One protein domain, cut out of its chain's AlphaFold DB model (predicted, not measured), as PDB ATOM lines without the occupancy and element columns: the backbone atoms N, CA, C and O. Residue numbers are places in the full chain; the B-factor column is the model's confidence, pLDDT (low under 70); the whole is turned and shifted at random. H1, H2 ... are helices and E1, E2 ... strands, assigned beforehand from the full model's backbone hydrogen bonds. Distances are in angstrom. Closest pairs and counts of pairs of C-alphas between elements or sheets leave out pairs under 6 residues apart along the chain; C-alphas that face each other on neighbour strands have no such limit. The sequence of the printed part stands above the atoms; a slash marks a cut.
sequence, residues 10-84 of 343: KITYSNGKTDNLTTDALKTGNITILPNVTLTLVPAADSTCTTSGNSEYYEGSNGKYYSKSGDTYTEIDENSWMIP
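AT A GLANCE: This is residues 10 to 84 of the 343 residues of an uncharacterized protein of Ruminococcus albus SY3 (UniProt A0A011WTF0). A small hairpin of E1 and E2, with the one short helix H1 after it, lies far from a strongly twisted four-stranded sheet, and a long link joins the two; beyond the sheet, residues 43 to 56 reach out as a long loop at the other end of the rod. The 75 printed residues hold, in order, E1, E2, H1, E3, E4, E5 and E6, under half of the residues; the class is mostly strand. The larger sheet, order E3, E4, E5, E6, is antiparallel. The whole is extended, with a radius of gyration of the C-alphas of 17.8 A and spans of 59 by 26 by 22 A.

HOW THE PARTS SIT: E1, residues 10 to 12, and E2, residues 18 to 21, form an antiparallel hairpin; N 11 and O 19 are 3.1 A apart. H1, residues 23 to 27, has 0 of 1 O i to N i+4 pairs within hydrogen-bond range and 1 of 2 O i to N i+3 pairs. E3, residues 39 to 42, E4, residues 57 to 60, E5, residues 65 to 69, and E6, residues 72 to 76, form a meander, each strand the antiparallel neighbour of the one before. Within hydrogen-bond range are N 42 and O 57 at 2.8 A, N 58 and O 66 at 2.8 A, and N 67 and O 74 at 2.9 A. E1 and E2 are apart from these four strands.

IN THESE COORDINATES: E1 begins at C-alpha 10, (210.175, 231.907, 183.600). E5 measures 13.9 A and E6 12.7 A, ending at C-alpha 76, (227.634, 212.673, 203.031).

THE WHOLE: The farthest C-alphas, of Thr 23 and Cys 49, are 59.2 A apart. The printed part has no cut. The links H1 to E3 and E3 to E4 are long. Residues 53 to 54 pair antiparallel with 82 to 83. Residues 23 to 30 stand free. Residues 10 to 36 have pLDDT under 70.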
ATOM      1  N   LYS A  10     209.589 233.126 184.164       61.28
ATOM      2  CA  LYS A  10     210.175 231.907 183.600       61.28
ATOM      3  C   LYS A  10     211.639 231.836 183.993       61.28
ATOM      4  O   LYS A  10     212.348 232.829 183.852       61.28
ATOM      5  N   ILE A  11     212.081 230.674 184.458       62.59
ATOM      6  CA  ILE A  11     213.507 230.393 184.625       62.59
ATOM      7  C   ILE A  11     213.939 229.573 183.421       62.59
ATOM      8  O   ILE A  11     213.397 228.497 183.174       62.59
ATOM      9  N   THR A  12     214.909 230.095 182.677       52.97
ATOM     10  CA  THR A  12     215.547 229.391 181.567       52.97
ATOM     11  C   THR A  12     216.930 228.944 182.017       52.97
ATOM     12  O   THR A  12     217.757 229.762 182.415       52.97
ATOM     13  N   TYR A  13     217.169 227.638 181.978       53.38
ATOM     14  CA  TYR A  13     218.445 227.035 182.345       53.38
ATOM     15  C   TYR A  13     219.433 227.127 181.177       53.38
ATOM     16  O   TYR A  13     219.047 227.240 180.014       53.38
ATOM     17  N   SER A  14     220.729 227.022 181.473       52.41
ATOM     18  CA  SER A  14     221.810 227.078 180.477       52.41
ATOM     19  C   SER A  14     221.753 225.962 179.422       52.41
ATOM     20  O   SER A  14     222.327 226.116 178.350       52.41
ATOM     21  N   ASN A  15     221.020 224.872 179.677       50.28
ATOM     22  CA  ASN A  15     220.728 223.813 178.701       50.28
ATOM     23  C   ASN A  15     219.476 224.088 177.834       50.28
ATOM     24  O   ASN A  15     219.034 223.209 177.100       50.28
ATOM     25  N   GLY A  16     218.879 225.279 177.937       56.00
ATOM     26  CA  GLY A  16     217.714 225.704 177.157       56.00
ATOM     27  C   GLY A  16     216.357 225.257 177.711       56.00
ATOM     28  O   GLY A  16     215.322 225.686 177.197       56.00
ATOM     29  N   LYS A  17     216.319 224.440 178.773       57.94
ATOM     30  CA  LYS A  17     215.059 224.089 179.444       57.94
ATOM     31  C   LYS A  17     214.444 225.346 180.067       57.94
ATOM     32  O   LYS A  17     215.167 226.210 180.553       57.94
ATOM     33  N   THR A  18     213.117 225.464 180.050       49.25
ATOM     34  CA  THR A  18     212.408 226.595 180.664       49.25
ATOM     35  C   THR A  18     211.253 226.093 181.517       49.25
ATOM     36  O   THR A  18     210.370 225.417 180.996       49.25
ATOM     37  N   ASP A  19     211.244 226.463 182.796       59.97
ATOM     38  CA  ASP A  19     210.158 226.151 183.728       59.97
ATOM     39  C   ASP A  19     209.361 227.427 184.065       59.97
ATOM     40  O   ASP A  19     209.920 228.524 184.177       59.97
ATOM     41  N   ASN A  20     208.039 227.293 184.213       62.72
ATOM     42  CA  ASN A  20     207.147 228.393 184.594       62.72
ATOM     43  C   ASN A  20     206.940 228.389 186.113       62.72
ATOM     44  O   ASN A  20     206.489 227.385 186.663       62.72
ATOM     45  N   LEU A  21     207.203 229.511 186.786       58.06
ATOM     46  CA  LEU A  21     206.897 229.659 188.208       58.06
ATOM     47  C   LEU A  21     205.456 230.137 188.404       58.06
ATOM     48  O   LEU A  21     205.004 231.075 187.742       58.06
ATOM     49  N   THR A  22     204.738 229.506 189.333       58.19
ATOM     50  CA  THR A  22     203.408 229.958 189.754       58.19
ATOM     51  C   THR A  22     203.526 231.123 190.740       58.19
ATOM     52  O   THR A  22     204.504 231.257 191.476       58.19
ATOM     53  N   THR A  23     202.506 231.978 190.778       55.50
ATOM     54  CA  THR A  23     202.428 233.159 191.655       55.50
ATOM     55  C   THR A  23     202.495 232.827 193.151       55.50
ATOM     56  O   THR A  23     202.892 233.683 193.940       55.50
ATOM     57  N   ASP A  24     202.149 231.602 193.551       52.31
ATOM     58  CA  ASP A  24     202.202 231.158 194.950       52.31
ATOM     59  C   ASP A  24     203.623 230.804 195.416       52.31
ATOM     60  O   ASP A  24     203.963 231.069 196.568       52.31
ATOM     61  N   ALA A  25     204.494 230.320 194.520       53.44
ATOM     62  CA  ALA A  25     205.901 230.036 194.828       53.44
ATOM     63  C   ALA A  25     206.728 231.309 195.110       53.44
ATOM     64  O   ALA A  25     207.762 231.254 195.770       53.44
ATOM     65  N   LEU A  26     206.259 232.468 194.636       53.72
ATOM     66  CA  LEU A  26     206.897 233.775 194.839       53.72
ATOM     67  C   LEU A  26     206.462 234.464 196.143       53.72
ATOM     68  O   LEU A  26     207.197 235.300 196.663       53.72
ATOM     69  N   LYS A  27     205.288 234.124 196.694       53.41
ATOM     70  CA  LYS A  27     204.762 234.738 197.930       53.41
ATOM     71  C   LYS A  27     205.423 234.206 199.200       53.41
ATOM     72  O   LYS A  27     205.425 234.900 200.211       53.41
ATOM     73  N   THR A  28     205.965 232.992 199.159       50.72
ATOM     74  CA  THR A  28     206.617 232.342 200.305       50.72
ATOM     75  C   THR A  28     208.113 232.658 200.412       50.72
ATOM     76  O   THR A  28     208.737 232.262 201.391       50.72
ATOM     77  N   GLY A  29     208.693 233.378 199.440       47.94
ATOM     78  CA  GLY A  29     210.061 233.918 199.489       47.94
ATOM     79  C   GLY A  29     211.206 232.899 199.414       47.94
ATOM     80  O   GLY A  29     212.355 233.304 199.271       47.94
ATOM     81  N   ASN A  30     210.927 231.597 199.450       46.09
ATOM     82  CA  ASN A  30     211.951 230.554 199.465       46.09
ATOM     83  C   ASN A  30     212.061 229.872 198.093       46.09
ATOM     84  O   ASN A  30     211.545 228.774 197.890       46.09
ATOM     85  N   ILE A  31     212.735 230.528 197.145       50.31
ATOM     86  CA  ILE A  31     213.186 229.900 195.894       50.31
ATOM     87  C   ILE A  31     214.645 229.478 196.089       50.31
ATOM     88  O   ILE A  31     215.550 230.309 196.032       50.31
ATOM     89  N   THR A  32     214.880 228.186 196.310       42.03
ATOM     90  CA  THR A  32     216.235 227.623 196.371       42.03
ATOM     91  C   THR A  32     216.654 227.185 194.972       42.03
ATOM     92  O   THR A  32     216.224 226.142 194.485       42.03
ATOM     93  N   ILE A  33     217.491 227.983 194.308       50.22
ATOM     94  CA  ILE A  33     218.173 227.561 193.080       50.22
ATOM     95  C   ILE A  33     219.385 226.740 193.520       50.22
ATOM     96  O   ILE A  33     220.348 227.293 194.051       50.22
ATOM     97  N   LEU A  34     219.325 225.418 193.355       45.12
ATOM     98  CA  LEU A  34     220.486 224.571 193.609       45.12
ATOM     99  C   LEU A  34     221.545 224.859 192.532       45.12
ATOM    100  O   LEU A  34     221.195 224.939 191.350       45.12
ATOM    101  N   PRO A  35     222.829 225.030 192.894       54.28
ATOM    102  CA  PRO A  35     223.891 225.080 191.902       54.28
ATOM    103  C   PRO A  35     223.842 223.804 191.056       54.28
ATOM    104  O   PRO A  35     223.538 222.724 191.564       54.28
ATOM    105  N   ASN A  36     224.112 223.931 189.758       66.69
ATOM    106  CA  ASN A  36     224.192 222.791 188.853       66.69
ATOM    107  C   ASN A  36     225.451 221.979 189.212       66.69
ATOM    108  O   ASN A  36     226.524 222.226 188.668       66.69
ATOM    109  N   VAL A  37     225.344 221.090 190.202       77.25
ATOM    110  CA  VAL A  37     226.452 220.249 190.666       77.25
ATOM    111  C   VAL A  37     226.580 219.073 189.708       77.25
ATOM    112  O   VAL A  37     225.715 218.201 189.656       77.25
ATOM    113  N   THR A  38     227.666 219.032 188.939       84.81
ATOM    114  CA  THR A  38     228.062 217.804 188.242       84.81
ATOM    115  C   THR A  38     228.570 216.794 189.267       84.81
ATOM    116  O   THR A  38     229.377 217.166 190.119       84.81
ATOM    117  N   LEU A  39     228.079 215.555 189.181       89.31
ATOM    118  CA  LEU A  39     228.459 214.434 190.039       89.31
ATOM    119  C   LEU A  39     229.295 213.432 189.241       89.31
ATOM    120  O   LEU A  39     228.832 212.914 188.224       89.31
ATOM    121  N   THR A  40     230.501 213.147 189.718       93.88
ATOM    122  CA  THR A  40     231.372 212.100 189.180       93.88
ATOM    123  C   THR A  40     231.261 210.864 190.061       93.88
ATOM    124  O   THR A  40     231.502 210.944 191.260       93.88
ATOM    125  N   LEU A  41     230.882 209.727 189.475       94.31
ATOM    126  CA  LEU A  41     230.809 208.448 190.183       94.31
ATOM    127  C   LEU A  41     232.213 207.960 190.552       94.31
ATOM    128  O   LEU A  41     233.066 207.813 189.674       94.31
ATOM    129  N   VAL A  42     232.394 207.616 191.822       95.56
ATOM    130  CA  VAL A  42     233.494 206.789 192.303       95.56
ATOM    131  C   VAL A  42     232.914 205.412 192.645       95.56
ATOM    132  O   VAL A  42     232.138 205.289 193.599       95.56
ATOM    133  N   PRO A  43     233.206 204.375 191.836       95.94
ATOM    134  CA  PRO A  43     232.634 203.051 192.045       95.94
ATOM    135  C   PRO A  43     233.098 202.464 193.380       95.94
ATOM    136  O   PRO A  43     234.182 202.789 193.870       95.94
ATOM    137  N   ALA A  44     232.285 201.574 193.948       95.81
ATOM    138  CA  ALA A  44     232.686 200.809 195.121       95.81
ATOM    139  C   ALA A  44     233.945 199.979 194.824       95.81
ATOM    140  O   ALA A  44     234.069 199.383 193.751       95.81
ATOM    141  N   ALA A  45     234.849 199.923 195.795       94.06
ATOM    142  CA  ALA A  45     236.030 199.076 195.774       94.06
ATOM    143  C   ALA A  45     236.131 198.331 197.105       94.06
ATOM    144  O   ALA A  45     236.069 198.943 198.173       94.06
ATOM    145  N   ASP A  46     236.294 197.011 197.048       89.62
ATOM    146  CA  ASP A  46     236.466 196.201 198.250       89.62
ATOM    147  C   ASP A  46     237.793 196.542 198.948       89.62
ATOM    148  O   ASP A  46     238.814 196.796 198.304       89.62
ATOM    149  N   SER A  47     237.788 196.532 200.281       90.12
ATOM    150  CA  SER A  47     239.014 196.641 201.076       90.12
ATOM    151  C   SER A  47     239.877 195.387 200.930       90.12
ATOM    152  O   SER A  47     239.352 194.273 200.904       90.12
ATOM    153  N   THR A  48     241.198 195.552 200.940       86.88
ATOM    154  CA  THR A  48     242.168 194.447 200.994       86.88
ATOM    155  C   THR A  48     242.818 194.359 202.381       86.88
ATOM    156  O   THR A  48     242.422 195.069 203.308       86.88
ATOM    157  N   CYS A  49     243.827 193.495 202.541       85.75
ATOM    158  CA  CYS A  49     244.585 193.356 203.790       85.75
ATOM    159  C   CYS A  49     245.251 194.672 204.225       85.75
ATOM    160  O   CYS A  49     245.286 194.963 205.416       85.75
ATOM    161  N   THR A  50     245.742 195.473 203.271       87.00
ATOM    162  CA  THR A  50     246.515 196.703 203.537       87.00
ATOM    163  C   THR A  50     245.978 197.959 202.866       87.00
ATOM    164  O   THR A  50     246.374 199.063 203.243       87.00
ATOM    165  N   THR A  51     245.036 197.829 201.934       88.12
ATOM    166  CA  THR A  51     244.409 198.967 201.257       88.12
ATOM    167  C   THR A  51     242.965 199.110 201.717       88.12
ATOM    168  O   THR A  51     242.165 198.185 201.566       88.12
ATOM    169  N   SER A  52     242.616 200.279 202.256       92.88
ATOM    170  CA  SER A  52     241.217 200.628 202.521       92.88
ATOM    171  C   SER A  52     240.423 200.653 201.215       92.88
ATOM    172  O   SER A  52     240.897 201.169 200.205       92.88
ATOM    173  N   GLY A  53     239.216 200.103 201.249       92.88
ATOM    174  CA  GLY A  53     238.250 200.189 200.163       92.88
ATOM    175  C   GLY A  53     237.329 201.395 200.322       92.88
ATOM    176  O   GLY A  53     237.514 202.253 201.192       92.88
ATOM    177  N   ASN A  54     236.278 201.423 199.515       96.62
ATOM    178  CA  ASN A  54     235.202 202.391 199.627       96.62
ATOM    179  C   ASN A  54     233.859 201.806 199.186       96.62
ATOM    180  O   ASN A  54     233.785 201.022 198.241       96.62
ATOM    181  N   SER A  55     232.772 202.248 199.814       95.19
ATOM    182  CA  SER A  55     231.447 202.134 199.212       95.19
ATOM    183  C   SER A  55     231.333 203.061 197.997       95.19
ATOM    184  O   SER A  55     232.148 203.965 197.799       95.19
ATOM    185  N   GLU A  56     230.339 202.819 197.143       96.31
ATOM    186  CA  GLU A  56     230.049 203.712 196.019       96.31
ATOM    187  C   GLU A  56     229.700 205.115 196.540       96.31
ATOM    188  O   GLU A  56     228.825 205.265 197.396       96.31
ATOM    189  N   TYR A  57     230.353 206.143 195.997       95.94
ATOM    190  CA  TYR A  57     230.050 207.540 196.303       95.94
ATOM    191  C   TYR A  57     230.219 208.429 195.065       95.94
ATOM    192  O   TYR A  57     230.692 207.995 194.018       95.94
ATOM    193  N   TYR A  58     229.784 209.683 195.163       94.44
ATOM    194  CA  TYR A  58     229.830 210.652 194.074       94.44
ATOM    195  C   TYR A  58     230.529 211.928 194.530       94.44
ATOM    196  O   TYR A  58     230.178 212.500 195.564       94.44
ATOM    197  N   GLU A  59     231.473 212.408 193.727       95.12
ATOM    198  CA  GLU A  59     232.163 213.677 193.940       95.12
ATOM    199  C   GLU A  59     231.431 214.799 193.205       95.12
ATOM    200  O   GLU A  59     231.241 214.756 191.987       95.12
ATOM    201  N   GLY A  60     231.000 215.812 193.949       92.06
ATOM    202  CA  GLY A  60     230.372 216.999 193.400       92.06
ATOM    203  C   GLY A  60     231.394 218.049 192.979       92.06
ATOM    204  O   GLY A  60     232.334 218.357 193.704       92.06
ATOM    205  N   SER A  61     231.144 218.708 191.847       88.19
ATOM    206  CA  SER A  61     231.893 219.902 191.389       88.19
ATOM    207  C   SER A  61     231.956 221.068 192.396       88.19
ATOM    208  O   SER A  61     232.717 222.012 192.205       88.19
ATOM    209  N   ASN A  62     231.168 221.013 193.471       87.81
ATOM    210  CA  ASN A  62     231.179 221.943 194.600       87.81
ATOM    211  C   ASN A  62     232.129 221.524 195.744       87.81
ATOM    212  O   ASN A  62     232.128 222.185 196.780       87.81
ATOM    213  N   GLY A  63     232.898 220.443 195.579       89.88
ATOM    214  CA  GLY A  63     233.824 219.917 196.587       89.88
ATOM    215  C   GLY A  63     233.155 219.111 197.702       89.88
ATOM    216  O   GLY A  63     233.755 218.934 198.756       89.88
ATOM    217  N   LYS A  64     231.910 218.663 197.502       92.44
ATOM    218  CA  LYS A  64     231.159 217.842 198.461       92.44
ATOM    219  C   LYS A  64     230.948 216.421 197.943       92.44
ATOM    220  O   LYS A  64     231.060 216.176 196.742       92.44
ATOM    221  N   TYR A  65     230.574 215.515 198.839       95.19
ATOM    222  CA  TYR A  65     230.404 214.094 198.546       95.19
ATOM    223  C   TYR A  65     228.950 213.672 198.696       95.19
ATOM    224  O   TYR A  65     228.222 214.223 199.521       95.19
ATOM    225  N   TYR A  66     228.522 212.698 197.897       93.50
ATOM    226  CA  TYR A  66     227.135 212.248 197.865       93.50
ATOM    227  C   TYR A  66     227.029 210.723 197.778       93.50
ATOM    228  O   TYR A  66     227.845 210.074 197.131       93.50
ATOM    229  N   SER A  67     225.984 210.151 198.371       93.81
ATOM    230  CA  SER A  67     225.543 208.768 198.133       93.81
ATOM    231  C   SER A  67     224.244 208.756 197.322       93.81
ATOM    232  O   SER A  67     223.496 209.739 197.330       93.81
ATOM    233  N   LYS A  68     223.965 207.655 196.614       90.44
ATOM    234  CA  LYS A  68     222.759 207.501 195.790       90.44
ATOM    235  C   LYS A  68     221.868 206.377 196.314       90.44
ATOM    236  O   LYS A  68     222.324 205.256 196.505       90.44
ATOM    237  N   SER A  69     220.581 206.671 196.488       87.75
ATOM    238  CA  SER A  69     219.547 205.676 196.785       87.75
ATOM    239  C   SER A  69     218.354 205.897 195.857       87.75
ATOM    240  O   SER A  69     217.696 206.940 195.905       87.75
ATOM    241  N   GLY A  70     218.112 204.943 194.954       83.94
ATOM    242  CA  GLY A  70     217.186 205.137 193.836       83.94
ATOM    243  C   GLY A  70     217.631 206.306 192.953       83.94
ATOM    244  O   GLY A  70     218.766 206.325 192.485       83.94
ATOM    245  N   ASP A  71     216.761 207.298 192.766       79.56
ATOM    246  CA  ASP A  71     217.046 208.511 191.979       79.56
ATOM    247  C   ASP A  71     217.507 209.710 192.828       79.56
ATOM    248  O   ASP A  71     217.715 210.806 192.304       79.56
ATOM    249  N   THR A  72     217.679 209.522 194.139       80.88
ATOM    250  CA  THR A  72     218.002 210.604 195.077       80.88
ATOM    251  C   THR A  72     219.478 210.583 195.459       80.88
ATOM    252  O   THR A  72     219.998 209.547 195.875       80.88
ATOM    253  N   TYR A  73     220.128 211.749 195.383       87.00
ATOM    254  CA  TYR A  73     221.480 211.976 195.898       87.00
ATOM    255  C   TYR A  73     221.422 212.672 197.259       87.00
ATOM    256  O   TYR A  73     220.731 213.679 197.409       87.00
ATOM    257  N   THR A  74     222.163 212.153 198.236       91.06
ATOM    258  CA  THR A  74     222.238 212.702 199.600       91.06
ATOM    259  C   THR A  74     223.678 213.069 199.916       91.06
ATOM    260  O   THR A  74     224.560 212.243 199.706       91.06
ATOM    261  N   GLU A  75     223.913 214.295 200.389       94.00
ATOM    262  CA  GLU A  75     225.239 214.745 200.836       94.00
ATOM    263  C   GLU A  75     225.721 213.880 202.011       94.00
ATOM    264  O   GLU A  75     224.933 213.565 202.904       94.00
ATOM    265  N   ILE A  76     226.991 213.484 201.993       95.06
ATOM    266  CA  ILE A  76     227.634 212.673 203.031       95.06
ATOM    267  C   ILE A  76     228.918 213.348 203.513       95.06
ATOM    268  O   ILE A  76     229.534 214.128 202.782       95.06
ATOM    269  N   ASP A  77     229.316 213.021 204.738       95.69
ATOM    270  CA  ASP A  77     230.562 213.512 205.317       95.69
ATOM    271  C   ASP A  77     231.778 212.905 204.609       95.69
ATOM    272  O   ASP A  77     231.760 211.767 204.131       95.69
ATOM    273  N   GLU A  78     232.866 213.670 204.567       93.06
ATOM    274  CA  GLU A  78     234.136 213.207 204.018       93.06
ATOM    275  C   GLU A  78     234.608 211.924 204.730       93.06
ATOM    276  O   GLU A  78     234.567 211.827 205.958       93.06
ATOM    277  N   ASN A  79     235.074 210.938 203.957       92.31
ATOM    278  CA  ASN A  79     235.523 209.614 204.407       92.31
ATOM    279  C   ASN A  79     234.441 208.681 204.977       92.31
ATOM    280  O   ASN A  79     234.776 207.570 205.386       92.31
ATOM    281  N   SER A  80     233.150 209.040 204.955       93.75
ATOM    282  CA  SER A  80     232.091 208.125 205.421       93.75
ATOM    283  C   SER A  80     231.935 206.879 204.538       93.75
ATOM    284  O   SER A  80     231.323 205.897 204.950       93.75
ATOM    285  N   TRP A  81     232.446 206.932 203.304       94.00
ATOM    286  CA  TRP A  81     232.469 205.815 202.359       94.00
ATOM    287  C   TRP A  81     233.637 204.860 202.589       94.00
ATOM    288  O   TRP A  81     233.627 203.763 202.038       94.00
ATOM    289  N   MET A  82     234.658 205.258 203.353       94.25
ATOM    290  CA  MET A  82     235.878 204.473 203.499       94.25
ATOM    291  C   MET A  82     235.593 203.161 204.236       94.25
ATOM    292  O   MET A  82     235.037 203.151 205.333       94.25
ATOM    293  N   ILE A  83     236.030 202.054 203.644       92.62
ATOM    294  CA  ILE A  83     236.010 200.729 204.259       92.62
ATOM    295  C   ILE A  83     237.441 200.456 204.724       92.62
ATOM    296  O   ILE A  83     238.323 200.344 203.872       92.62
ATOM    297  N   PRO A  84     237.721 200.391 206.038       90.44
ATOM    298  CA  PRO A  84     239.075 200.146 206.523       90.44
ATOM    299  C   PRO A  84     239.672 198.864 205.936       90.44
ATOM    300  O   PRO A  84     238.952 197.889 205.721       90.44
TER     301      PRO A  84